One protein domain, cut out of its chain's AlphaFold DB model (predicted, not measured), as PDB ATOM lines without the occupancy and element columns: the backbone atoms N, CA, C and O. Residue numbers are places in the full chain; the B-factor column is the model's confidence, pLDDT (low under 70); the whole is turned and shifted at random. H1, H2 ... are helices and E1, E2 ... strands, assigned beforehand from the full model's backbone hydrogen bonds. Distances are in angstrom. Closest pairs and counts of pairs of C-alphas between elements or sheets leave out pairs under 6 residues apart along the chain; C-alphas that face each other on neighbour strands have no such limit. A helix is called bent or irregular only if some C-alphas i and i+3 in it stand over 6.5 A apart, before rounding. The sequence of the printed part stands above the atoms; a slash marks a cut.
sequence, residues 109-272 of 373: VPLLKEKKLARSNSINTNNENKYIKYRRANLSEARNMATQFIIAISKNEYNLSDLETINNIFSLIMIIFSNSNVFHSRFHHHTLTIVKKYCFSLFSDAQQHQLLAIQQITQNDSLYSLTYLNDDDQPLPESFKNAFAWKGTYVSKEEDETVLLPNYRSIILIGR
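What this domain is: This is residues 109 to 272 of the 373 residues of the protein "Hypothetical protein" of Rotaria sp. Silwood1 (UniProt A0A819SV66). Four helices, H1 to H4, form an up-and-down bundle, each running against the one before it, and an antiparallel ribbon of two strands, E1 and E2, reaches outward from the H1 side of it. The short helix H5 follows at the ribbon's far end, and residues 257 to 272, of which 257 and 258 belong to H5, stick out as a free tail. The printed part has 164 residues, with five named helices and two named strands in the order E1 H1 H2 H3 H4 E2 H5, and its class is mostly helix. It is only just loose, close to compact, with a radius of gyration of the C-alphas of 18.5 A and spans of 53 by 42 by 35 A.

Where its parts are: Residues 109 to 129 hold no named element. E1 is residues 130 to 136, 19.6 A long, beginning at C-alpha 130 (201.371, 145.724, 176.722). H1 is residues 139 to 154, 23.2 A; H2 is residues 163 to 177, 21.1 A; H3 is residues 185 to 198, 20.1 A. H4, residues 205 to 223, is 29.5 A long and begins at C-alpha 205 (162.475, 154.368, 182.061). It is irregular: C-alphas 220 and 223 are 7.2 A apart. E2 is residues 246 to 252, 18.7 A, and H5 is residues 253 to 258, ending at C-alpha 258 (210.623, 145.409, 165.633).

How they stand to each other: In the bundle, H1 touches H3 with its residues 150 to 154 alone, the closest C-alphas being those of Ser 154 and Tyr 198, 6.1 A apart, at a shallow tilt of 23 degrees, the same way. H3 and H4 form a helical hairpin at a shallow tilt of 25 degrees; their closest C-alphas are those of Ser 185 and Ser 222, 6.5 A apart. H2 touches H4, with the C-alphas of Phe 177 and Ile 214 closest at 7.1 A. H1 and H2 are close but not clearly touching, at a steep tilt of 43 degrees. The closest C-alphas of H1 and E2 are those of Glu 141 and Lys 247, 7.2 A apart. E1 and E2 are antiparallel, at 150 degrees; N 133 and O 249, 2.9 A, and N 247 and O 135, 2.8 A, are within hydrogen-bond range. H5 is apart from H1, H2, H3 and H4. Every O i to N i+4 pair is within hydrogen-bond range in H1, H2, H3 and H5; in H4 13 of 15 are.

The domain as a whole: The C-alphas farthest apart are those of Lys 197 and Arg 272, 59.0 A. The printed part has no cut. The link from H4 to E2, 22 residues, is long. Mean pLDDT of the printed part is 78.2; 47 residues are under 70, among them 121 to 129, 218 to 235 and 253 to 268.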
ATOM      1  N   VAL A 109     186.321 139.533 174.971       85.19
ATOM      2  CA  VAL A 109     185.690 140.840 175.211       85.19
ATOM      3  C   VAL A 109     186.327 141.872 174.268       85.19
ATOM      4  O   VAL A 109     187.549 142.075 174.339       85.19
ATOM      5  N   PRO A 110     185.545 142.571 173.428       88.44
ATOM      6  CA  PRO A 110     186.101 143.483 172.441       88.44
ATOM      7  C   PRO A 110     186.744 144.697 173.120       88.44
ATOM      8  O   PRO A 110     186.242 145.233 174.113       88.44
ATOM      9  N   LEU A 111     187.864 145.157 172.561       85.88
ATOM     10  CA  LEU A 111     188.558 146.364 173.009       85.88
ATOM     11  C   LEU A 111     187.959 147.582 172.303       85.88
ATOM     12  O   LEU A 111     188.394 147.961 171.216       85.88
ATOM     13  N   LEU A 112     186.947 148.185 172.921       85.56
ATOM     14  CA  LEU A 112     186.220 149.328 172.365       85.56
ATOM     15  C   LEU A 112     186.949 150.644 172.662       85.56
ATOM     16  O   LEU A 112     187.428 150.870 173.774       85.56
ATOM     17  N   LYS A 113     187.058 151.524 171.662       81.69
ATOM     18  CA  LYS A 113     187.717 152.829 171.821       81.69
ATOM     19  C   LYS A 113     186.790 153.826 172.515       81.69
ATOM     20  O   LYS A 113     185.606 153.877 172.193       81.69
ATOM     21  N   GLU A 114     187.336 154.635 173.430       71.50
ATOM     22  CA  GLU A 114     186.631 155.749 174.100       71.50
ATOM     23  C   GLU A 114     185.359 155.334 174.879       71.50
ATOM     24  O   GLU A 114     184.543 156.175 175.251       71.50
ATOM     25  N   LYS A 115     185.193 154.036 175.167       77.19
ATOM     26  CA  LYS A 115     184.088 153.492 175.965       77.19
ATOM     27  C   LYS A 115     184.655 152.815 177.199       77.19
ATOM     28  O   LYS A 115     185.210 151.722 177.120       77.19
ATOM     29  N   LYS A 116     184.538 153.492 178.338       76.25
ATOM     30  CA  LYS A 116     184.912 152.927 179.633       76.25
ATOM     31  C   LYS A 116     183.871 151.876 180.013       76.25
ATOM     32  O   LYS A 116     182.727 152.211 180.298       76.25
ATOM     33  N   LEU A 117     184.247 150.607 179.961       81.25
ATOM     34  CA  LEU A 117     183.411 149.506 180.427       81.25
ATOM     35  C   LEU A 117     184.158 148.805 181.552       81.25
ATOM     36  O   LEU A 117     185.231 148.243 181.318       81.25
ATOM     37  N   ALA A 118     183.609 148.851 182.766       80.50
ATOM     38  CA  ALA A 118     184.159 148.082 183.867       80.50
ATOM     39  C   ALA A 118     183.880 146.595 183.612       80.50
ATOM     40  O   ALA A 118     182.744 146.199 183.342       80.50
ATOM     41  N   ARG A 119     184.923 145.762 183.663       79.88
ATOM     42  CA  ARG A 119     184.778 144.302 183.588       79.88
ATOM     43  C   ARG A 119     184.362 143.763 184.953       79.88
ATOM     44  O   ARG A 119     184.824 144.279 185.968       79.88
ATOM     45  N   SER A 120     183.510 142.741 184.974       75.31
ATOM     46  CA  SER A 120     183.066 142.087 186.217       75.31
ATOM     47  C   SER A 120     184.226 141.396 186.929       75.31
ATOM     48  O   SER A 120     184.394 141.534 188.136       75.31
ATOM     49  N   ASN A 121     185.087 140.740 186.153       66.12
ATOM     50  CA  ASN A 121     186.352 140.205 186.619       66.12
ATOM     51  C   ASN A 121     187.474 141.122 186.133       66.12
ATOM     52  O   ASN A 121     187.744 141.212 184.929       66.12
ATOM     53  N   SER A 122     188.157 141.792 187.062       55.50
ATOM     54  CA  SER A 122     189.435 142.429 186.766       55.50
ATOM     55  C   SER A 122     190.454 141.321 186.511       55.50
ATOM     56  O   SER A 122     191.147 140.866 187.420       55.50
ATOM     57  N   ILE A 123     190.532 140.830 185.274       50.81
ATOM     58  CA  ILE A 123     191.714 140.084 184.857       50.81
ATOM     59  C   ILE A 123     192.847 141.098 184.967       50.81
ATOM     60  O   ILE A 123     192.941 142.005 184.139       50.81
ATOM     61  N   ASN A 124     193.639 140.980 186.034       41.59
ATOM     62  CA  ASN A 124     194.896 141.688 186.201       41.59
ATOM     63  C   ASN A 124     195.743 141.365 184.974       41.59
ATOM     64  O   ASN A 124     196.448 140.359 184.926       41.59
ATOM     65  N   THR A 125     195.687 142.217 183.957       47.47
ATOM     66  CA  THR A 125     196.730 142.277 182.946       47.47
ATOM     67  C   THR A 125     197.936 142.930 183.612       47.47
ATOM     68  O   THR A 125     198.282 144.065 183.298       47.47
ATOM     69  N   ASN A 126     198.566 142.212 184.548       42.72
ATOM     70  CA  ASN A 126     199.865 142.523 185.153       42.72
ATOM     71  C   ASN A 126     200.993 142.325 184.122       42.72
ATOM     72  O   ASN A 126     202.007 141.699 184.398       42.72
ATOM     73  N   ASN A 127     200.799 142.825 182.904       51.31
ATOM     74  CA  ASN A 127     201.825 142.889 181.878       51.31
ATOM     75  C   ASN A 127     202.052 144.370 181.584       51.31
ATOM     76  O   ASN A 127     201.484 144.912 180.637       51.31
ATOM     77  N   GLU A 128     202.897 145.013 182.396       58.31
ATOM     78  CA  GLU A 128     203.305 146.431 182.291       58.31
ATOM     79  C   GLU A 128     203.892 146.815 180.907       58.31
ATOM     80  O   GLU A 128     204.099 147.992 180.590       58.31
ATOM     81  N   ASN A 129     204.113 145.821 180.042       66.88
ATOM     82  CA  ASN A 129     204.699 145.958 178.713       66.88
ATOM     83  C   ASN A 129     203.704 145.862 177.547       66.88
ATOM     84  O   ASN A 129     204.144 145.916 176.399       66.88
ATOM     85  N   LYS A 130     202.389 145.743 177.791       73.12
ATOM     86  CA  LYS A 130     201.371 145.724 176.722       73.12
ATOM     87  C   LYS A 130     200.465 146.953 176.785       73.12
ATOM     88  O   LYS A 130     199.936 147.282 177.842       73.12
ATOM     89  N   TYR A 131     200.243 147.607 175.647       80.06
ATOM     90  CA  TYR A 131     199.244 148.674 175.494       80.06
ATOM     91  C   TYR A 131     198.275 148.350 174.359       80.06
ATOM     92  O   TYR A 131     198.515 147.459 173.544       80.06
ATOM     93  N   ILE A 132     197.147 149.061 174.321       82.88
ATOM     94  CA  ILE A 132     196.135 148.881 173.281       82.88
ATOM     95  C   ILE A 132     196.426 149.855 172.142       82.88
ATOM     96  O   ILE A 132     196.382 151.073 172.323       82.88
ATOM     97  N   LYS A 133     196.682 149.316 170.951       85.62
ATOM     98  CA  LYS A 133     196.762 150.086 169.709       85.62
ATOM     99  C   LYS A 133     195.411 150.014 169.015       85.62
ATOM    100  O   LYS A 133     194.868 148.928 168.820       85.62
ATOM    101  N   TYR A 134     194.863 151.169 168.652       86.88
ATOM    102  CA  TYR A 134     193.604 151.252 167.922       86.88
ATOM    103  C   TYR A 134     193.864 151.563 166.454       86.88
ATOM    104  O   TYR A 134     194.567 152.521 166.134       86.88
ATOM    105  N   ARG A 135     193.230 150.803 165.563       88.56
ATOM    106  CA  ARG A 135     193.146 151.126 164.135       88.56
ATOM    107  C   ARG A 135     191.697 151.186 163.681       88.56
ATOM    108  O   ARG A 135     190.820 150.646 164.352       88.56
ATOM    109  N   ARG A 136     191.442 151.839 162.548       87.31
ATOM    110  CA  ARG A 136     190.104 151.845 161.948       87.31
ATOM    111  C   ARG A 136     189.716 150.404 161.598       87.31
ATOM    112  O   ARG A 136     190.527 149.666 161.035       87.31
ATOM    113  N   ALA A 137     188.518 150.015 162.005       87.12
ATOM    114  CA  ALA A 137     187.925 148.733 161.663       87.12
ATOM    115  C   ALA A 137     187.332 148.801 160.249       87.12
ATOM    116  O   ALA A 137     186.840 149.857 159.833       87.12
ATOM    117  N   ASN A 138     187.368 147.690 159.517       88.75
ATOM    118  CA  ASN A 138     186.491 147.519 158.359       88.75
ATOM    119  C   ASN A 138     185.074 147.129 158.821       88.75
ATOM    120  O   ASN A 138     184.782 147.017 160.018       88.75
ATOM    121  N   LEU A 139     184.169 146.960 157.862       87.62
ATOM    122  CA  LEU A 139     182.769 146.659 158.134       87.62
ATOM    123  C   LEU A 139     182.578 145.289 158.818       87.62
ATOM    124  O   LEU A 139     181.807 145.189 159.776       87.62
ATOM    125  N   SER A 140     183.332 144.268 158.405       89.00
ATOM    126  CA  SER A 140     183.323 142.931 159.022       89.00
ATOM    127  C   SER A 140     183.792 142.962 160.481       89.00
ATOM    128  O   SER A 140     183.140 142.443 161.388       89.00
ATOM    129  N   GLU A 141     184.892 143.665 160.750       90.69
ATOM    130  CA  GLU A 141     185.465 143.812 162.085       90.69
ATOM    131  C   GLU A 141     184.529 144.553 163.037       90.69
ATOM    132  O   GLU A 141     184.387 144.147 164.190       90.69
ATOM    133  N   ALA A 142     183.850 145.601 162.565       91.00
ATOM    134  CA  ALA A 142     182.850 146.305 163.362       91.00
ATOM    135  C   ALA A 142     181.674 145.394 163.739       91.00
ATOM    136  O   ALA A 142     181.242 145.393 164.895       91.00
ATOM    137  N   ARG A 143     181.191 144.575 162.789       91.94
ATOM    138  CA  ARG A 143     180.146 143.570 163.033       91.94
ATOM    139  C   ARG A 143     180.592 142.542 164.068       91.94
ATOM    140  O   ARG A 143     179.863 142.284 165.022       91.94
ATOM    141  N   ASN A 144     181.806 142.020 163.926       92.62
ATOM    142  CA  ASN A 144     182.368 141.032 164.842       92.62
ATOM    143  C   ASN A 144     182.558 141.595 166.257       92.62
ATOM    144  O   ASN A 144     182.148 140.952 167.221       92.62
ATOM    145  N   MET A 145     183.099 142.810 166.399       92.88
ATOM    146  CA  MET A 145     183.242 143.463 167.707       92.88
ATOM    147  C   MET A 145     181.890 143.746 168.364       92.88
ATOM    148  O   MET A 145     181.758 143.588 169.575       92.88
ATOM    149  N   ALA A 146     180.874 144.132 167.589       94.50
ATOM    150  CA  ALA A 146     179.525 144.304 168.117       94.50
ATOM    151  C   ALA A 146     178.931 142.971 168.597       94.50
ATOM    152  O   ALA A 146     178.372 142.923 169.689       94.50
ATOM    153  N   THR A 147     179.094 141.873 167.852       95.12
ATOM    154  CA  THR A 147     178.632 140.551 168.308       95.12
ATOM    155  C   THR A 147     179.350 140.105 169.572       95.12
ATOM    156  O   THR A 147     178.693 139.678 170.518       95.12
ATOM    157  N   GLN A 148     180.676 140.253 169.623       94.56
ATOM    158  CA  GLN A 148     181.462 139.952 170.820       94.56
ATOM    159  C   GLN A 148     180.984 140.780 172.018       94.56
ATOM    160  O   GLN A 148     180.817 140.237 173.102       94.56
ATOM    161  N   PHE A 149     180.690 142.068 171.819       95.19
ATOM    162  CA  PHE A 149     180.145 142.942 172.859       95.19
ATOM    163  C   PHE A 149     178.790 142.441 173.375       95.19
ATOM    164  O   PHE A 149     178.587 142.361 174.585       95.19
ATOM    165  N   ILE A 150     177.872 142.056 172.484       95.81
ATOM    166  CA  ILE A 150     176.557 141.544 172.894       95.81
ATOM    167  C   ILE A 150     176.665 140.189 173.608       95.81
ATOM    168  O   ILE A 150     175.960 139.956 174.589       95.81
ATOM    169  N   ILE A 151     177.562 139.305 173.167       94.50
ATOM    170  CA  ILE A 151     177.817 138.026 173.845       94.50
ATOM    171  C   ILE A 151     178.482 138.256 175.213       94.50
ATOM    172  O   ILE A 151     178.115 137.605 176.186       94.50
ATOM    173  N   ALA A 152     179.386 139.228 175.335       92.81
ATOM    174  CA  ALA A 152     179.990 139.597 176.615       92.81
ATOM    175  C   ALA A 152     178.941 140.074 177.640       92.81
ATOM    176  O   ALA A 152     179.041 139.763 178.829       92.81
ATOM    177  N   ILE A 153     177.882 140.764 177.189       93.56
ATOM    178  CA  ILE A 153     176.727 141.098 178.042       93.56
ATOM    179  C   ILE A 153     176.026 139.824 178.532       93.56
ATOM    180  O   ILE A 153     175.772 139.703 179.727       93.56
ATOM    181  N   SER A 154     175.724 138.860 177.650       92.81
ATOM    182  CA  SER A 154     175.017 137.630 178.053       92.81
ATOM    183  C   SER A 154     175.842 136.722 178.970       92.81
ATOM    184  O   SER A 154     175.272 135.941 179.736       92.81
ATOM    185  N   LYS A 155     177.171 136.845 178.914       90.50
ATOM    186  CA  LYS A 155     178.126 136.153 179.787       90.50
ATOM    187  C   LYS A 155     178.432 136.903 181.090       90.50
ATOM    188  O   LYS A 155     179.243 136.424 181.876       90.50
ATOM    189  N   ASN A 156     177.777 138.041 181.352       89.50
ATOM    190  CA  ASN A 156     178.026 138.894 182.524       89.50
ATOM    191  C   ASN A 156     179.507 139.304 182.667       89.50
ATOM    192  O   ASN A 156     180.043 139.385 183.774       89.50
ATOM    193  N   GLU A 157     180.192 139.567 181.551       90.75
ATOM    194  CA  GLU A 157     181.614 139.954 181.541       90.75
ATOM    195  C   GLU A 157     181.827 141.438 181.893       90.75
ATOM    196  O   GLU A 157     182.947 141.870 182.183       90.75
ATOM    197  N   TYR A 158     180.746 142.222 181.915       90.94
ATOM    198  CA  TYR A 158     180.726 143.615 182.355       90.94
ATOM    199  C   TYR A 158     180.136 143.754 183.757       90.94
ATOM    200  O   TYR A 158     179.240 143.005 184.148       90.94
ATOM    201  N   ASN A 159     180.619 144.742 184.507       89.94
ATOM    202  CA  ASN A 159     180.088 145.057 185.822       89.94
ATOM    203  C   ASN A 159     178.751 145.804 185.698       89.94
ATOM    204  O   ASN A 159     178.707 147.029 185.601       89.94
ATOM    205  N   LEU A 160     177.652 145.052 185.722       89.75
ATOM    206  CA  LEU A 160     176.294 145.591 185.648       89.75
ATOM    207  C   LEU A 160     175.809 146.236 186.959       89.75
ATOM    208  O   LEU A 160     174.674 146.692 187.007       89.75
ATOM    209  N   SER A 161     176.630 146.295 188.015       89.94
ATOM    210  CA  SER A 161     176.317 147.098 189.206       89.94
ATOM    211  C   SER A 161     176.806 148.547 189.092       89.94
ATOM    212  O   SER A 161     176.457 149.374 189.929       89.94
ATOM    213  N   ASP A 162     177.647 148.854 188.100       91.94
ATOM    214  CA  ASP A 162     178.190 150.191 187.874       91.94
ATOM    215  C   ASP A 162     177.314 150.990 186.895       91.94
ATOM    216  O   ASP A 162     177.119 150.606 185.738       91.94
ATOM    217  N   LEU A 163     176.812 152.139 187.355       91.88
ATOM    218  CA  LEU A 163     175.919 152.999 186.578       91.88
ATOM    219  C   LEU A 163     176.611 153.587 185.338       91.88
ATOM    220  O   LEU A 163     175.970 153.733 184.293       91.88
ATOM    221  N   GLU A 164     177.908 153.912 185.415       92.62
ATOM    222  CA  GLU A 164     178.659 154.404 184.251       92.62
ATOM    223  C   GLU A 164     178.746 153.313 183.173       92.62
ATOM    224  O   GLU A 164     178.454 153.566 181.999       92.62
ATOM    225  N   THR A 165     179.047 152.077 183.576       93.00
ATOM    226  CA  THR A 165     179.063 150.904 182.694       93.00
ATOM    227  C   THR A 165     177.693 150.639 182.070       93.00
ATOM    228  O   THR A 165     177.624 150.473 180.852       93.00
ATOM    229  N   ILE A 166     176.598 150.682 182.839       93.81
ATOM    230  CA  ILE A 166     175.231 150.529 182.304       93.81
ATOM    231  C   ILE A 166     174.932 151.595 181.236       93.81
ATOM    232  O   ILE A 166     174.465 151.265 180.143       93.81
ATOM    233  N   ASN A 167     175.244 152.864 181.508       93.25
ATOM    234  CA  ASN A 167     175.011 153.961 180.564       93.25
ATOM    235  C   ASN A 167     175.856 153.830 179.286       93.25
ATOM    236  O   ASN A 167     175.385 154.124 178.178       93.25
ATOM    237  N   ASN A 168     177.095 153.354 179.413       93.25
ATOM    238  CA  ASN A 168     177.963 153.087 178.272       93.25
ATOM    239  C   ASN A 168     177.472 151.890 177.447       93.25
ATOM    240  O   ASN A 168     177.478 151.973 176.216       93.25
ATOM    241  N   ILE A 169     176.986 150.827 178.097       95.00
ATOM    242  CA  ILE A 169     176.335 149.687 177.440       95.00
ATOM    243  C   ILE A 169     175.107 150.156 176.658       95.00
ATOM    244  O   ILE A 169     175.007 149.869 175.466       95.00
ATOM    245  N   PHE A 170     174.218 150.934 177.283       94.75
ATOM    246  CA  PHE A 170     173.051 151.504 176.608       94.75
ATOM    247  C   PHE A 170     173.459 152.305 175.365       94.75
ATOM    248  O   PHE A 170     172.965 152.054 174.269       94.75
ATOM    249  N   SER A 171     174.429 153.212 175.504       91.94
ATOM    250  CA  SER A 171     174.921 154.031 174.389       91.94
ATOM    251  C   SER A 171     175.441 153.187 173.219       91.94
ATOM    252  O   SER A 171     175.209 153.516 172.057       91.94
ATOM    253  N   LEU A 172     176.152 152.097 173.515       93.81
ATOM    254  CA  LEU A 172     176.668 151.159 172.515       93.81
ATOM    255  C   LEU A 172     175.560 150.352 171.831       93.81
ATOM    256  O   LEU A 172     175.611 150.144 170.621       93.81
ATOM    257  N   ILE A 173     174.543 149.936 172.582       94.12
ATOM    258  CA  ILE A 173     173.364 149.262 172.032       94.12
ATOM    259  C   ILE A 173     172.603 150.204 171.090       94.12
ATOM    260  O   ILE A 173     172.246 149.814 169.980       94.12
ATOM    261  N   MET A 174     172.421 151.465 171.483       91.44
ATOM    262  CA  MET A 174     171.779 152.477 170.640       91.44
ATOM    263  C   MET A 174     172.556 152.708 169.347       91.44
ATOM    264  O   MET A 174     171.962 152.762 168.276       91.44
ATOM    265  N   ILE A 175     173.889 152.744 169.419       90.06
ATOM    266  CA  ILE A 175     174.749 152.779 168.233       90.06
ATOM    267  C   ILE A 175     174.455 151.600 167.291       90.06
ATOM    268  O   ILE A 175     174.357 151.811 166.084       90.06
ATOM    269  N   ILE A 176     174.313 150.376 167.805       91.50
ATOM    270  CA  ILE A 176     173.993 149.204 166.976       91.50
ATOM    271  C   ILE A 176     172.649 149.413 166.265       91.50
ATOM    272  O   ILE A 176     172.560 149.246 165.047       91.50
ATOM    273  N   PHE A 177     171.615 149.827 166.999       89.12
ATOM    274  CA  PHE A 177     170.282 150.003 166.426       89.12
ATOM    275  C   PHE A 177     170.167 151.187 165.455       89.12
ATOM    276  O   PHE A 177     169.469 151.080 164.452       89.12
ATOM    277  N   SER A 178     170.883 152.290 165.683       86.00
ATOM    278  CA  SER A 178     170.847 153.468 164.802       86.00
ATOM    279  C   SER A 178     171.585 153.285 163.469       86.00
ATOM    280  O   SER A 178     171.568 154.192 162.643       86.00
ATOM    281  N   ASN A 179     172.261 152.153 163.242       85.25
ATOM    282  CA  ASN A 179     173.091 151.922 162.057       85.25
ATOM    283  C   ASN A 179     172.638 150.685 161.262       85.25
ATOM    284  O   ASN A 179     173.379 149.709 161.134       85.25
ATOM    285  N   SER A 180     171.434 150.745 160.684       81.88
ATOM    286  CA  SER A 180     170.852 149.686 159.835       81.88
ATOM    287  C   SER A 180     171.686 149.340 158.596       81.88
ATOM    288  O   SER A 180     171.685 148.197 158.153       81.88
ATOM    289  N   ASN A 181     172.472 150.291 158.081       80.81
ATOM    290  CA  ASN A 181     173.405 150.048 156.972       80.81
ATOM    291  C   ASN A 181     174.579 149.128 157.359       80.81
ATOM    292  O   ASN A 181     175.213 148.532 156.493       80.81
ATOM    293  N   VAL A 182     174.901 149.029 158.653       85.19
ATOM    294  CA  VAL A 182     175.999 148.188 159.157       85.19
ATOM    295  C   VAL A 182     175.458 146.891 159.749       85.19
ATOM    296  O   VAL A 182     176.026 145.825 159.497       85.19
ATOM    297  N   PHE A 183     174.353 146.963 160.491       86.69
ATOM    298  CA  PHE A 183     173.757 145.832 161.196       86.69
ATOM    299  C   PHE A 183     172.388 145.482 160.611       86.69
ATOM    300  O   PHE A 183     171.461 146.286 160.642       86.69
ATOM    301  N   HIS A 184     172.263 144.257 160.104       82.69
ATOM    302  CA  HIS A 184     171.024 143.754 159.515       82.69
ATOM    303  C   HIS A 184     169.924 143.529 160.565       82.69
ATOM    304  O   HIS A 184     170.197 143.318 161.748       82.69
ATOM    305  N   SER A 185     168.673 143.429 160.108       84.50
ATOM    306  CA  SER A 185     167.496 143.218 160.966       84.50
ATOM    307  C   SER A 185     167.602 141.992 161.885       84.50
ATOM    308  O   SER A 185     167.177 142.040 163.037       84.50
ATOM    309  N   ARG A 186     168.205 140.887 161.419       87.69
ATOM    310  CA  ARG A 186     168.476 139.697 162.254       87.69
ATOM    311  C   ARG A 186     169.418 140.016 163.412       87.69
ATOM    312  O   ARG A 186     169.155 139.623 164.542       87.69
ATOM    313  N   PHE A 187     170.469 140.785 163.142       90.75
ATOM    314  CA  PHE A 187     171.418 141.217 164.160       90.75
ATOM    315  C   PHE A 187     170.727 142.066 165.229       90.75
ATOM    316  O   PHE A 187     170.906 141.822 166.422       90.75
ATOM    317  N   HIS A 188     169.906 143.033 164.807       89.88
ATOM    318  CA  HIS A 188     169.101 143.862 165.709       89.88
ATOM    319  C   HIS A 188     168.142 143.030 166.553       89.88
ATOM    320  O   HIS A 188     168.079 143.220 167.765       89.88
ATOM    321  N   HIS A 189     167.447 142.073 165.934       89.94
ATOM    322  CA  HIS A 189     166.546 141.165 166.633       89.94
ATOM    323  C   HIS A 189     167.273 140.382 167.737       89.94
ATOM    324  O   HIS A 189     166.868 140.430 168.897       89.94
ATOM    325  N   HIS A 190     168.375 139.707 167.406       92.38
ATOM    326  CA  HIS A 190     169.131 138.903 168.375       92.38
ATOM    327  C   HIS A 190     169.768 139.758 169.469       92.38
ATOM    328  O   HIS A 190     169.734 139.383 170.642       92.38
ATOM    329  N   THR A 191     170.268 140.942 169.104       93.50
ATOM    330  CA  THR A 191     170.764 141.943 170.057       93.50
ATOM    331  C   THR A 191     169.683 142.319 171.057       93.50
ATOM    332  O   THR A 191     169.908 142.250 172.263       93.50
ATOM    333  N   LEU A 192     168.487 142.658 170.576       91.69
ATOM    334  CA  LEU A 192     167.365 143.024 171.429       91.69
ATOM    335  C   LEU A 192     166.956 141.885 172.361       91.69
ATOM    336  O   LEU A 192     166.718 142.121 173.542       91.69
ATOM    337  N   THR A 193     166.869 140.664 171.835       92.62
ATOM    338  CA  THR A 193     166.511 139.475 172.610       92.62
ATOM    339  C   THR A 193     167.474 139.282 173.780       92.62
ATOM    340  O   THR A 193     167.030 139.090 174.912       92.62
ATOM    341  N   ILE A 194     168.783 139.428 173.545       94.12
ATOM    342  CA  ILE A 194     169.801 139.363 174.599       94.12
ATOM    343  C   ILE A 194     169.659 140.534 175.580       94.12
ATOM    344  O   ILE A 194     169.568 140.311 176.786       94.12
ATOM    345  N   VAL A 195     169.562 141.768 175.087       93.62
ATOM    346  CA  VAL A 195     169.434 142.970 175.928       93.62
ATOM    347  C   VAL A 195     168.217 142.885 176.852       93.62
ATOM    348  O   VAL A 195     168.348 143.118 178.054       93.62
ATOM    349  N   LYS A 196     167.056 142.466 176.329       93.06
ATOM    350  CA  LYS A 196     165.818 142.262 177.104       93.06
ATOM    351  C   LYS A 196     166.000 141.307 178.274       93.06
ATOM    352  O   LYS A 196     165.426 141.538 179.331       93.06
ATOM    353  N   LYS A 197     166.796 140.252 178.092       93.88
ATOM    354  CA  LYS A 197     167.021 139.245 179.129       93.88
ATOM    355  C   LYS A 197     168.040 139.685 180.182       93.88
ATOM    356  O   LYS A 197     167.855 139.350 181.345       93.88
ATOM    357  N   TYR A 198     169.109 140.377 179.784       93.12
ATOM    358  CA  TYR A 198     170.280 140.563 180.652       93.12
ATOM    359  C   TYR A 198     170.442 141.967 181.240       93.12
ATOM    360  O   TYR A 198     170.979 142.089 182.335       93.12
ATOM    361  N   CYS A 199     170.012 143.028 180.552       93.12
ATOM    362  CA  CYS A 199     170.296 144.395 181.012       93.12
ATOM    363  C   CYS A 199     169.158 145.408 180.827       93.12
ATOM    364  O   CYS A 199     169.277 146.529 181.309       93.12
ATOM    365  N   PHE A 200     168.040 145.038 180.198       94.25
ATOM    366  CA  PHE A 200     166.934 145.966 179.935       94.25
ATOM    367  C   PHE A 200     166.329 146.581 181.199       94.25
ATOM    368  O   PHE A 200     166.119 147.789 181.240       94.25
ATOM    369  N   SER A 201     166.102 145.776 182.240       95.31
ATOM    370  CA  SER A 201     165.559 146.246 183.523       95.31
ATOM    371  C   SER A 201     166.514 147.149 184.309       95.31
ATOM    372  O   SER A 201     166.095 147.766 185.282       95.31
ATOM    373  N   LEU A 202     167.789 147.220 183.910       95.06
ATOM    374  CA  LEU A 202     168.797 148.076 184.538       95.06
ATOM    375  C   LEU A 202     168.827 149.481 183.926       95.06
ATOM    376  O   LEU A 202     169.442 150.385 184.488       95.06
ATOM    377  N   PHE A 203     168.193 149.674 182.770       95.69
ATOM    378  CA  PHE A 203     168.090 150.980 182.134       95.69
ATOM    379  C   PHE A 203     167.005 151.828 182.797       95.69
ATOM    380  O   PHE A 203     165.995 151.309 183.265       95.69
ATOM    381  N   SER A 204     167.186 153.149 182.787       95.19
ATOM    382  CA  SER A 204     166.139 154.091 183.207       95.19
ATOM    383  C   SER A 204     164.898 153.993 182.315       95.19
ATOM    384  O   SER A 204     165.003 153.627 181.142       95.19
ATOM    385  N   ASP A 205     163.734 154.402 182.820       95.19
ATOM    386  CA  ASP A 205     162.475 154.368 182.061       95.19
ATOM    387  C   ASP A 205     162.591 155.089 180.707       95.19
ATOM    388  O   ASP A 205     162.159 154.578 179.674       95.19
ATOM    389  N   ALA A 206     163.263 156.244 180.676       94.94
ATOM    390  CA  ALA A 206     163.512 156.989 179.442       94.94
ATOM    391  C   ALA A 206     164.340 156.182 178.423       94.94
ATOM    392  O   ALA A 206     164.027 156.175 177.231       94.94
ATOM    393  N   GLN A 207     165.379 155.479 178.881       94.62
ATOM    394  CA  GLN A 207     166.217 154.619 178.040       94.62
ATOM    395  C   GLN A 207     165.444 153.389 177.542       94.62
ATOM    396  O   GLN A 207     165.539 153.034 176.366       94.62
ATOM    397  N   GLN A 208     164.633 152.769 178.403       94.75
ATOM    398  CA  GLN A 208     163.759 151.658 178.022       94.75
ATOM    399  C   GLN A 208     162.759 152.086 176.938       94.75
ATOM    400  O   GLN A 208     162.622 151.399 175.924       94.75
ATOM    401  N   HIS A 209     162.120 153.251 177.095       92.56
ATOM    402  CA  HIS A 209     161.216 153.812 176.089       92.56
ATOM    403  C   HIS A 209     161.909 154.073 174.749       92.56
ATOM    404  O   HIS A 209     161.355 153.724 173.707       92.56
ATOM    405  N   GLN A 210     163.125 154.629 174.752       91.06
ATOM    406  CA  GLN A 210     163.902 154.835 173.522       91.06
ATOM    407  C   GLN A 210     164.196 153.515 172.802       91.06
ATOM    408  O   GLN A 210     164.038 153.420 171.585       91.06
ATOM    409  N   LEU A 211     164.585 152.483 173.550       89.50
ATOM    410  CA  LEU A 211     164.909 151.177 172.985       89.50
ATOM    411  C   LEU A 211     163.670 150.480 172.398       89.50
ATOM    412  O   LEU A 211     163.745 149.876 171.327       89.50
ATOM    413  N   LEU A 212     162.513 150.608 173.056       88.06
ATOM    414  CA  LEU A 212     161.233 150.113 172.541       88.06
ATOM    415  C   LEU A 212     160.759 150.893 171.305       88.06
ATOM    416  O   LEU A 212     160.258 150.282 170.361       88.06
ATOM    417  N   ALA A 213     160.945 152.214 171.273       86.12
ATOM    418  CA  ALA A 213     160.603 153.034 170.112       86.12
ATOM    419  C   ALA A 213     161.437 152.642 168.884       86.12
ATOM    420  O   ALA A 213     160.897 152.468 167.793       86.12
ATOM    421  N   ILE A 214     162.744 152.424 169.060       79.88
ATOM    422  CA  ILE A 214     163.602 151.988 167.956       79.88
ATOM    423  C   ILE A 214     163.246 150.576 167.497       79.88
ATOM    424  O   ILE A 214     163.201 150.342 166.294       79.88
ATOM    425  N   GLN A 215     162.905 149.663 168.412       72.94
ATOM    426  CA  GLN A 215     162.409 148.339 168.030       72.94
ATOM    427  C   GLN A 215     161.236 148.443 167.042       72.94
ATOM    428  O   GLN A 215     161.224 147.725 166.043       72.94
ATOM    429  N   GLN A 216     160.264 149.318 167.311       72.94
ATOM    430  CA  GLN A 216     159.103 149.498 166.435       72.94
ATOM    431  C   GLN A 216     159.512 150.010 165.049       72.94
ATOM    432  O   GLN A 216     159.006 149.524 164.042       72.94
ATOM    433  N   ILE A 217     160.472 150.935 164.982       70.75
ATOM    434  CA  ILE A 217     160.993 151.462 163.714       70.75
ATOM    435  C   ILE A 217     161.714 150.358 162.928       70.75
ATOM    436  O   ILE A 217     161.403 150.128 161.765       70.75
ATOM    437  N   THR A 218     162.614 149.610 163.568       65.56
ATOM    438  CA  THR A 218     163.395 148.547 162.917       65.56
ATOM    439  C   THR A 218     162.529 147.371 162.447       65.56
ATOM    440  O   THR A 218     162.860 146.723 161.455       65.56
ATOM    441  N   GLN A 219     161.417 147.084 163.136       64.44
ATOM    442  CA  GLN A 219     160.432 146.087 162.695       64.44
ATOM    443  C   GLN A 219     159.647 146.546 161.460       64.44
ATOM    444  O   GLN A 219     159.284 145.711 160.638       64.44
ATOM    445  N   ASN A 220     159.425 147.851 161.305       57.53
ATOM    446  CA  ASN A 220     158.712 148.415 160.159       57.53
ATOM    447  C   ASN A 220     159.631 148.625 158.938       57.53
ATOM    448  O   ASN A 220     159.190 148.460 157.804       57.53
ATOM    449  N   ASP A 221     160.919 148.909 159.159       54.72
ATOM    450  CA  ASP A 221     161.936 149.104 158.108       54.72
ATOM    451  C   ASP A 221     162.471 147.797 157.490       54.72
ATOM    452  O   ASP A 221     163.258 147.826 156.541       54.72
ATOM    453  N   SER A 222     162.032 146.621 157.960       50.81
ATOM    454  CA  SER A 222     162.502 145.322 157.448       50.81
ATOM    455  C   SER A 222     162.153 145.040 155.977       50.81
ATOM    456  O   SER A 222     162.545 143.999 155.453       50.81
ATOM    457  N   LEU A 223     161.419 145.938 155.312       43.03
ATOM    458  CA  LEU A 223     161.037 145.859 153.898       43.03
ATOM    459  C   LEU A 223     162.060 146.491 152.933       43.03
ATOM    460  O   LEU A 223     162.016 146.180 151.745       43.03
ATOM    461  N   TYR A 224     163.007 147.310 153.409       39.94
ATOM    462  CA  TYR A 224     163.965 148.024 152.549       39.94
ATOM    463  C   TYR A 224     165.414 147.944 153.056       39.94
ATOM    464  O   TYR A 224     165.991 148.947 153.455       39.94
ATOM    465  N   SER A 225     166.045 146.767 153.002       43.38
ATOM    466  CA  SER A 225     167.500 146.684 152.764       43.38
ATOM    467  C   SER A 225     167.920 145.248 152.437       43.38
ATOM    468  O   SER A 225     168.244 144.452 153.316       43.38
ATOM    469  N   LEU A 226     167.852 144.895 151.152       36.97
ATOM    470  CA  LEU A 226     168.299 143.604 150.604       36.97
ATOM    471  C   LEU A 226     169.394 143.777 149.541       36.97
ATOM    472  O   LEU A 226     169.621 142.898 148.715       36.97
ATOM    473  N   THR A 227     170.104 144.906 149.552       40.53
ATOM    474  CA  THR A 227     171.338 145.057 148.776       40.53
ATOM    475  C   THR A 227     172.512 144.548 149.596       40.53
ATOM    476  O   THR A 227     173.036 145.232 150.473       40.53
ATOM    477  N   TYR A 228     172.868 143.301 149.298       45.44
ATOM    478  CA  TYR A 228     174.065 142.587 149.714       45.44
ATOM    479  C   TYR A 228     175.313 143.485 149.714       45.44
ATOM    480  O   TYR A 228     175.864 143.792 148.661       45.44
ATOM    481  N   LEU A 229     175.795 143.846 150.902       46.59
ATOM    482  CA  LEU A 229     177.184 144.251 151.116       46.59
ATOM    483  C   LEU A 229     177.895 143.091 151.815       46.59
ATOM    484  O   LEU A 229     178.043 143.068 153.041       46.59
ATOM    485  N   ASN A 230     178.251 142.098 150.997       49.31
ATOM    486  CA  ASN A 230     179.140 140.989 151.347       49.31
ATOM    487  C   ASN A 230     180.621 141.339 151.104       49.31
ATOM    488  O   ASN A 230     181.474 140.470 151.236       49.31
ATOM    489  N   ASP A 231     180.941 142.590 150.754       55.62
ATOM    490  CA  ASP A 231     182.333 143.014 150.616       55.62
ATOM    491  C   ASP A 231     182.917 143.351 151.991       55.62
ATOM    492  O   ASP A 231     182.773 144.466 152.504       55.62
ATOM    493  N   ASP A 232     183.603 142.372 152.578       57.28
ATOM    494  CA  ASP A 232     184.349 142.503 153.836       57.28
ATOM    495  C   ASP A 232     185.481 143.555 153.762       57.28
ATOM    496  O   ASP A 232     185.931 144.060 154.797       57.28
ATOM    497  N   ASP A 233     185.878 143.954 152.549       59.72
ATOM    498  CA  ASP A 233     186.917 144.957 152.285       59.72
ATOM    499  C   ASP A 233     186.400 146.399 152.211       59.72
ATOM    500  O   ASP A 233     187.190 147.340 152.069       59.72
ATOM    501  N   GLN A 234     185.087 146.627 152.342       67.38
ATOM    502  CA  GLN A 234     184.578 147.993 152.307       67.38
ATOM    503  C   GLN A 234     184.896 148.757 153.604       67.38
ATOM    504  O   GLN A 234     184.657 148.268 154.720       67.38
ATOM    505  N   PRO A 235     185.416 149.995 153.489       67.19
ATOM    506  CA  PRO A 235     185.568 150.862 154.642       67.19
ATOM    507  C   PRO A 235     184.190 151.169 155.232       67.19
ATOM    508  O   PRO A 235     183.207 151.336 154.511       67.19
ATOM    509  N   LEU A 236     184.124 151.284 156.560       79.19
ATOM    510  CA  LEU A 236     182.903 151.709 157.242       79.19
ATOM    511  C   LEU A 236     182.372 153.016 156.634       79.19
ATOM    512  O   LEU A 236     183.193 153.922 156.412       79.19
ATOM    513  N   PRO A 237     181.040 153.142 156.435       74.00
ATOM    514  CA  PRO A 237     180.428 154.365 155.926       74.00
ATOM    515  C   PRO A 237     180.981 155.587 156.659       74.00
ATOM    516  O   PRO A 237     181.147 155.547 157.878       74.00
ATOM    517  N   GLU A 238     181.273 156.683 155.955       66.56
ATOM    518  CA  GLU A 238     181.872 157.874 156.587       66.56
ATOM    519  C   GLU A 238     181.012 158.460 157.723       66.56
ATOM    520  O   GLU A 238     181.529 159.120 158.631       66.56
ATOM    521  N   SER A 239     179.708 158.175 157.702       63.19
ATOM    522  CA  SER A 239     178.747 158.514 158.753       63.19
ATOM    523  C   SER A 239     178.867 157.650 160.020       63.19
ATOM    524  O   SER A 239     178.395 158.060 161.080       63.19
ATOM    525  N   PHE A 240     179.527 156.489 159.965       74.00
ATOM    526  CA  PHE A 240     179.664 155.550 161.081       74.00
ATOM    527  C   PHE A 240     180.823 155.950 162.014       74.00
ATOM    528  O   PHE A 240     181.941 155.441 161.927       74.00
ATOM    529  N   LYS A 241     180.565 156.896 162.925       68.38
ATOM    530  CA  LYS A 241     181.549 157.406 163.900       68.38
ATOM    531  C   LYS A 241     181.221 156.947 165.318       68.38
ATOM    532  O   LYS A 241     180.583 157.668 166.079       68.38
ATOM    533  N   ASN A 242     181.645 155.740 165.683       83.06
ATOM    534  CA  ASN A 242     181.410 155.203 167.023       83.06
ATOM    535  C   ASN A 242     182.504 154.214 167.471       83.06
ATOM    536  O   ASN A 242     183.485 153.987 166.766       83.06
ATOM    537  N   ALA A 243     182.332 153.632 168.657       84.44
ATOM    538  CA  ALA A 243     183.316 152.760 169.296       84.44
ATOM    539  C   ALA A 243     183.652 151.489 168.496       84.44
ATOM    540  O   ALA A 243     184.789 151.029 168.560       84.44
ATOM    541  N   PHE A 244     182.706 150.954 167.715       89.81
ATOM    542  CA  PHE A 244     182.927 149.788 166.852       89.81
ATOM    543  C   PHE A 244     183.685 150.139 165.566       89.81
ATOM    544  O   PHE A 244     184.120 149.245 164.849       89.81
ATOM    545  N   ALA A 245     183.894 151.428 165.274       86.56
ATOM    546  CA  ALA A 245     184.711 151.857 164.141       86.56
ATOM    547  C   ALA A 245     186.221 151.698 164.382       86.56
ATOM    548  O   ALA A 245     187.021 151.949 163.478       86.56
ATOM    549  N   TRP A 246     186.618 151.295 165.590       86.00
ATOM    550  CA  TRP A 246     188.008 151.150 165.992       86.00
ATOM    551  C   TRP A 246     188.251 149.769 166.579       86.00
ATOM    552  O   TRP A 246     187.664 149.411 167.596       86.00
ATOM    553  N   LYS A 247     189.166 149.019 165.966       87.69
ATOM    554  CA  LYS A 247     189.642 147.743 166.488       87.69
ATOM    555  C   LYS A 247     190.835 147.990 167.396       87.69
ATOM    556  O   LYS A 247     191.854 148.512 166.939       87.69
ATOM    557  N   GLY A 248     190.694 147.635 168.670       84.62
ATOM    558  CA  GLY A 248     191.804 147.588 169.612       84.62
ATOM    559  C   GLY A 248     192.511 146.236 169.565       84.62
ATOM    560  O   GLY A 248     191.861 145.192 169.533       84.62
ATOM    561  N   THR A 249     193.839 146.250 169.598       85.31
ATOM    562  CA  THR A 249     194.678 145.054 169.764       85.31
ATOM    563  C   THR A 249     195.735 145.314 170.826       85.31
ATOM    564  O   THR A 249     196.291 146.414 170.884       85.31
ATOM    565  N   TYR A 250     196.027 144.314 171.658       84.19
ATOM    566  CA  TYR A 250     197.178 144.380 172.555       84.19
ATOM    567  C   TYR A 250     198.461 144.268 171.738       84.19
ATOM    568  O   TYR A 250     198.596 143.347 170.938       84.19
ATOM    569  N   VAL A 251     199.382 145.198 171.954       81.19
ATOM    570  CA  VAL A 251     200.708 145.217 171.332       81.19
ATOM    571  C   VAL A 251     201.736 145.260 172.451       81.19
ATOM    572  O   VAL A 251     201.576 146.035 173.402       81.19
ATOM    573  N   SER A 252     202.752 144.399 172.386       79.44
ATOM    574  CA  SER A 252     203.894 144.505 173.293       79.44
ATOM    575  C   SER A 252     204.840 145.619 172.838       79.44
ATOM    576  O   SER A 252     204.978 145.881 171.645       79.44
ATOM    577  N   LYS A 253     205.501 146.290 173.788       69.12
ATOM    578  CA  LYS A 253     206.492 147.337 173.472       69.12
ATOM    579  C   LYS A 253     207.606 146.827 172.540       69.12
ATOM    580  O   LYS A 253     208.021 147.558 171.652       69.12
ATOM    581  N   GLU A 254     208.015 145.568 172.686       66.75
ATOM    582  CA  GLU A 254     209.061 144.925 171.874       66.75
ATOM    583  C   GLU A 254     208.601 144.620 170.427       66.75
ATOM    584  O   GLU A 254     209.381 144.737 169.478       66.75
ATOM    585  N   GLU A 255     207.321 144.292 170.217       62.25
ATOM    586  CA  GLU A 255     206.746 144.075 168.877       62.25
ATOM    587  C   GLU A 255     206.558 145.385 168.090       62.25
ATOM    588  O   GLU A 255     206.729 145.394 166.872       62.25
ATOM    589  N   ASP A 256     206.227 146.509 168.745       58.22
ATOM    590  CA  ASP A 256     206.077 147.797 168.032       58.22
ATOM    591  C   ASP A 256     207.440 148.382 167.615       58.22
ATOM    592  O   ASP A 256     207.508 149.118 166.633       58.22
ATOM    593  N   GLU A 257     208.531 148.026 168.307       55.75
ATOM    594  CA  GLU A 257     209.899 148.430 167.945       55.75
ATOM    595  C   GLU A 257     210.484 147.592 166.796       55.75
ATOM    596  O   GLU A 257     211.196 148.125 165.944       55.75
ATOM    597  N   THR A 258     210.137 146.306 166.702       52.59
ATOM    598  CA  THR A 258     210.623 145.409 165.633       52.59
ATOM    599  C   THR A 258     209.910 145.602 164.289       52.59
ATOM    600  O   THR A 258     210.461 145.238 163.250       52.59
ATOM    601  N   VAL A 259     208.737 146.251 164.265       48.22
ATOM    602  CA  VAL A 259     207.995 146.609 163.032       48.22
ATOM    603  C   VAL A 259     208.337 148.029 162.528       48.22
ATOM    604  O   VAL A 259     207.739 148.523 161.570       48.22
ATOM    605  N   LEU A 260     209.350 148.692 163.101       43.97
ATOM    606  CA  LEU A 260     209.866 149.975 162.609       43.97
ATOM    607  C   LEU A 260     210.656 149.821 161.291       43.97
ATOM    608  O   LEU A 260     211.852 150.094 161.217       43.97
ATOM    609  N   LEU A 261     209.957 149.512 160.193       41.66
ATOM    610  CA  LEU A 261     210.240 150.198 158.928       41.66
ATOM    611  C   LEU A 261     210.167 151.712 159.202       41.66
ATOM    612  O   LEU A 261     209.349 152.121 160.033       41.66
ATOM    613  N   PRO A 262     211.003 152.556 158.565       43.00
ATOM    614  CA  PRO A 262     211.095 153.971 158.903       43.00
ATOM    615  C   PRO A 262     209.697 154.578 158.876       43.00
ATOM    616  O   PRO A 262     209.059 154.661 157.829       43.00
ATOM    617  N   ASN A 263     209.200 154.931 160.064       40.78
ATOM    618  CA  ASN A 263     207.885 155.509 160.280       40.78
ATOM    619  C   ASN A 263     207.739 156.727 159.360       40.78
ATOM    620  O   ASN A 263     208.224 157.814 159.688       40.78
ATOM    621  N   TYR A 264     207.071 156.566 158.216       43.94
ATOM    622  CA  TYR A 264     206.693 157.679 157.356       43.94
ATOM    623  C   TYR A 264     205.624 158.490 158.090       43.94
ATOM    624  O   TYR A 264     204.422 158.322 157.901       43.94
ATOM    625  N   ARG A 265     206.065 159.378 158.984       50.03
ATOM    626  CA  ARG A 265     205.217 160.429 159.535       50.03
ATOM    627  C   ARG A 265     204.971 161.426 158.412       50.03
ATOM    628  O   ARG A 265     205.886 162.114 157.964       50.03
ATOM    629  N   SER A 266     203.733 161.501 157.945       49.69
ATOM    630  CA  SER A 266     203.306 162.516 156.991       49.69
ATOM    631  C   SER A 266     203.335 163.891 157.665       49.69
ATOM    632  O   SER A 266     202.527 164.202 158.537       49.69
ATOM    633  N   ILE A 267     204.292 164.728 157.267       61.31
ATOM    634  CA  ILE A 267     204.348 166.136 157.669       61.31
ATOM    635  C   ILE A 267     203.537 166.940 156.650       61.31
ATOM    636  O   ILE A 267     203.963 167.121 155.509       61.31
ATOM    637  N   ILE A 268     202.362 167.425 157.055       68.38
ATOM    638  CA  ILE A 268     201.507 168.271 156.214       68.38
ATOM    639  C   ILE A 268     201.770 169.740 156.557       68.38
ATOM    640  O   ILE A 268     201.489 170.190 157.666       68.38
ATOM    641  N   LEU A 269     202.284 170.507 155.592       72.06
ATOM    642  CA  LEU A 269     202.464 171.954 155.723       72.06
ATOM    643  C   LEU A 269     201.276 172.694 155.096       72.06
ATOM    644  O   LEU A 269     201.088 172.654 153.880       72.06
ATOM    645  N   ILE A 270     200.510 173.428 155.904       73.81
ATOM    646  CA  ILE A 270     199.362 174.226 155.445       73.81
ATOM    647  C   ILE A 270     199.714 175.717 155.510       73.81
ATOM    648  O   ILE A 270     200.288 176.195 156.484       73.81
ATOM    649  N   GLY A 271     199.389 176.476 154.461       80.50
ATOM    650  CA  GLY A 271     199.581 177.930 154.428       80.50
ATOM    651  C   GLY A 271     199.283 178.539 153.058       80.50
ATOM    652  O   GLY A 271     199.153 177.809 152.075       80.50
ATOM    653  N   ARG A 272     199.242 179.871 152.956       65.62
ATOM    654  CA  ARG A 272     198.985 180.605 151.695       65.62
ATOM    655  C   ARG A 272     200.064 180.365 150.628       65.62
ATOM    656  O   ARG A 272     201.158 179.881 150.921       65.62
TER     657      ARG A 272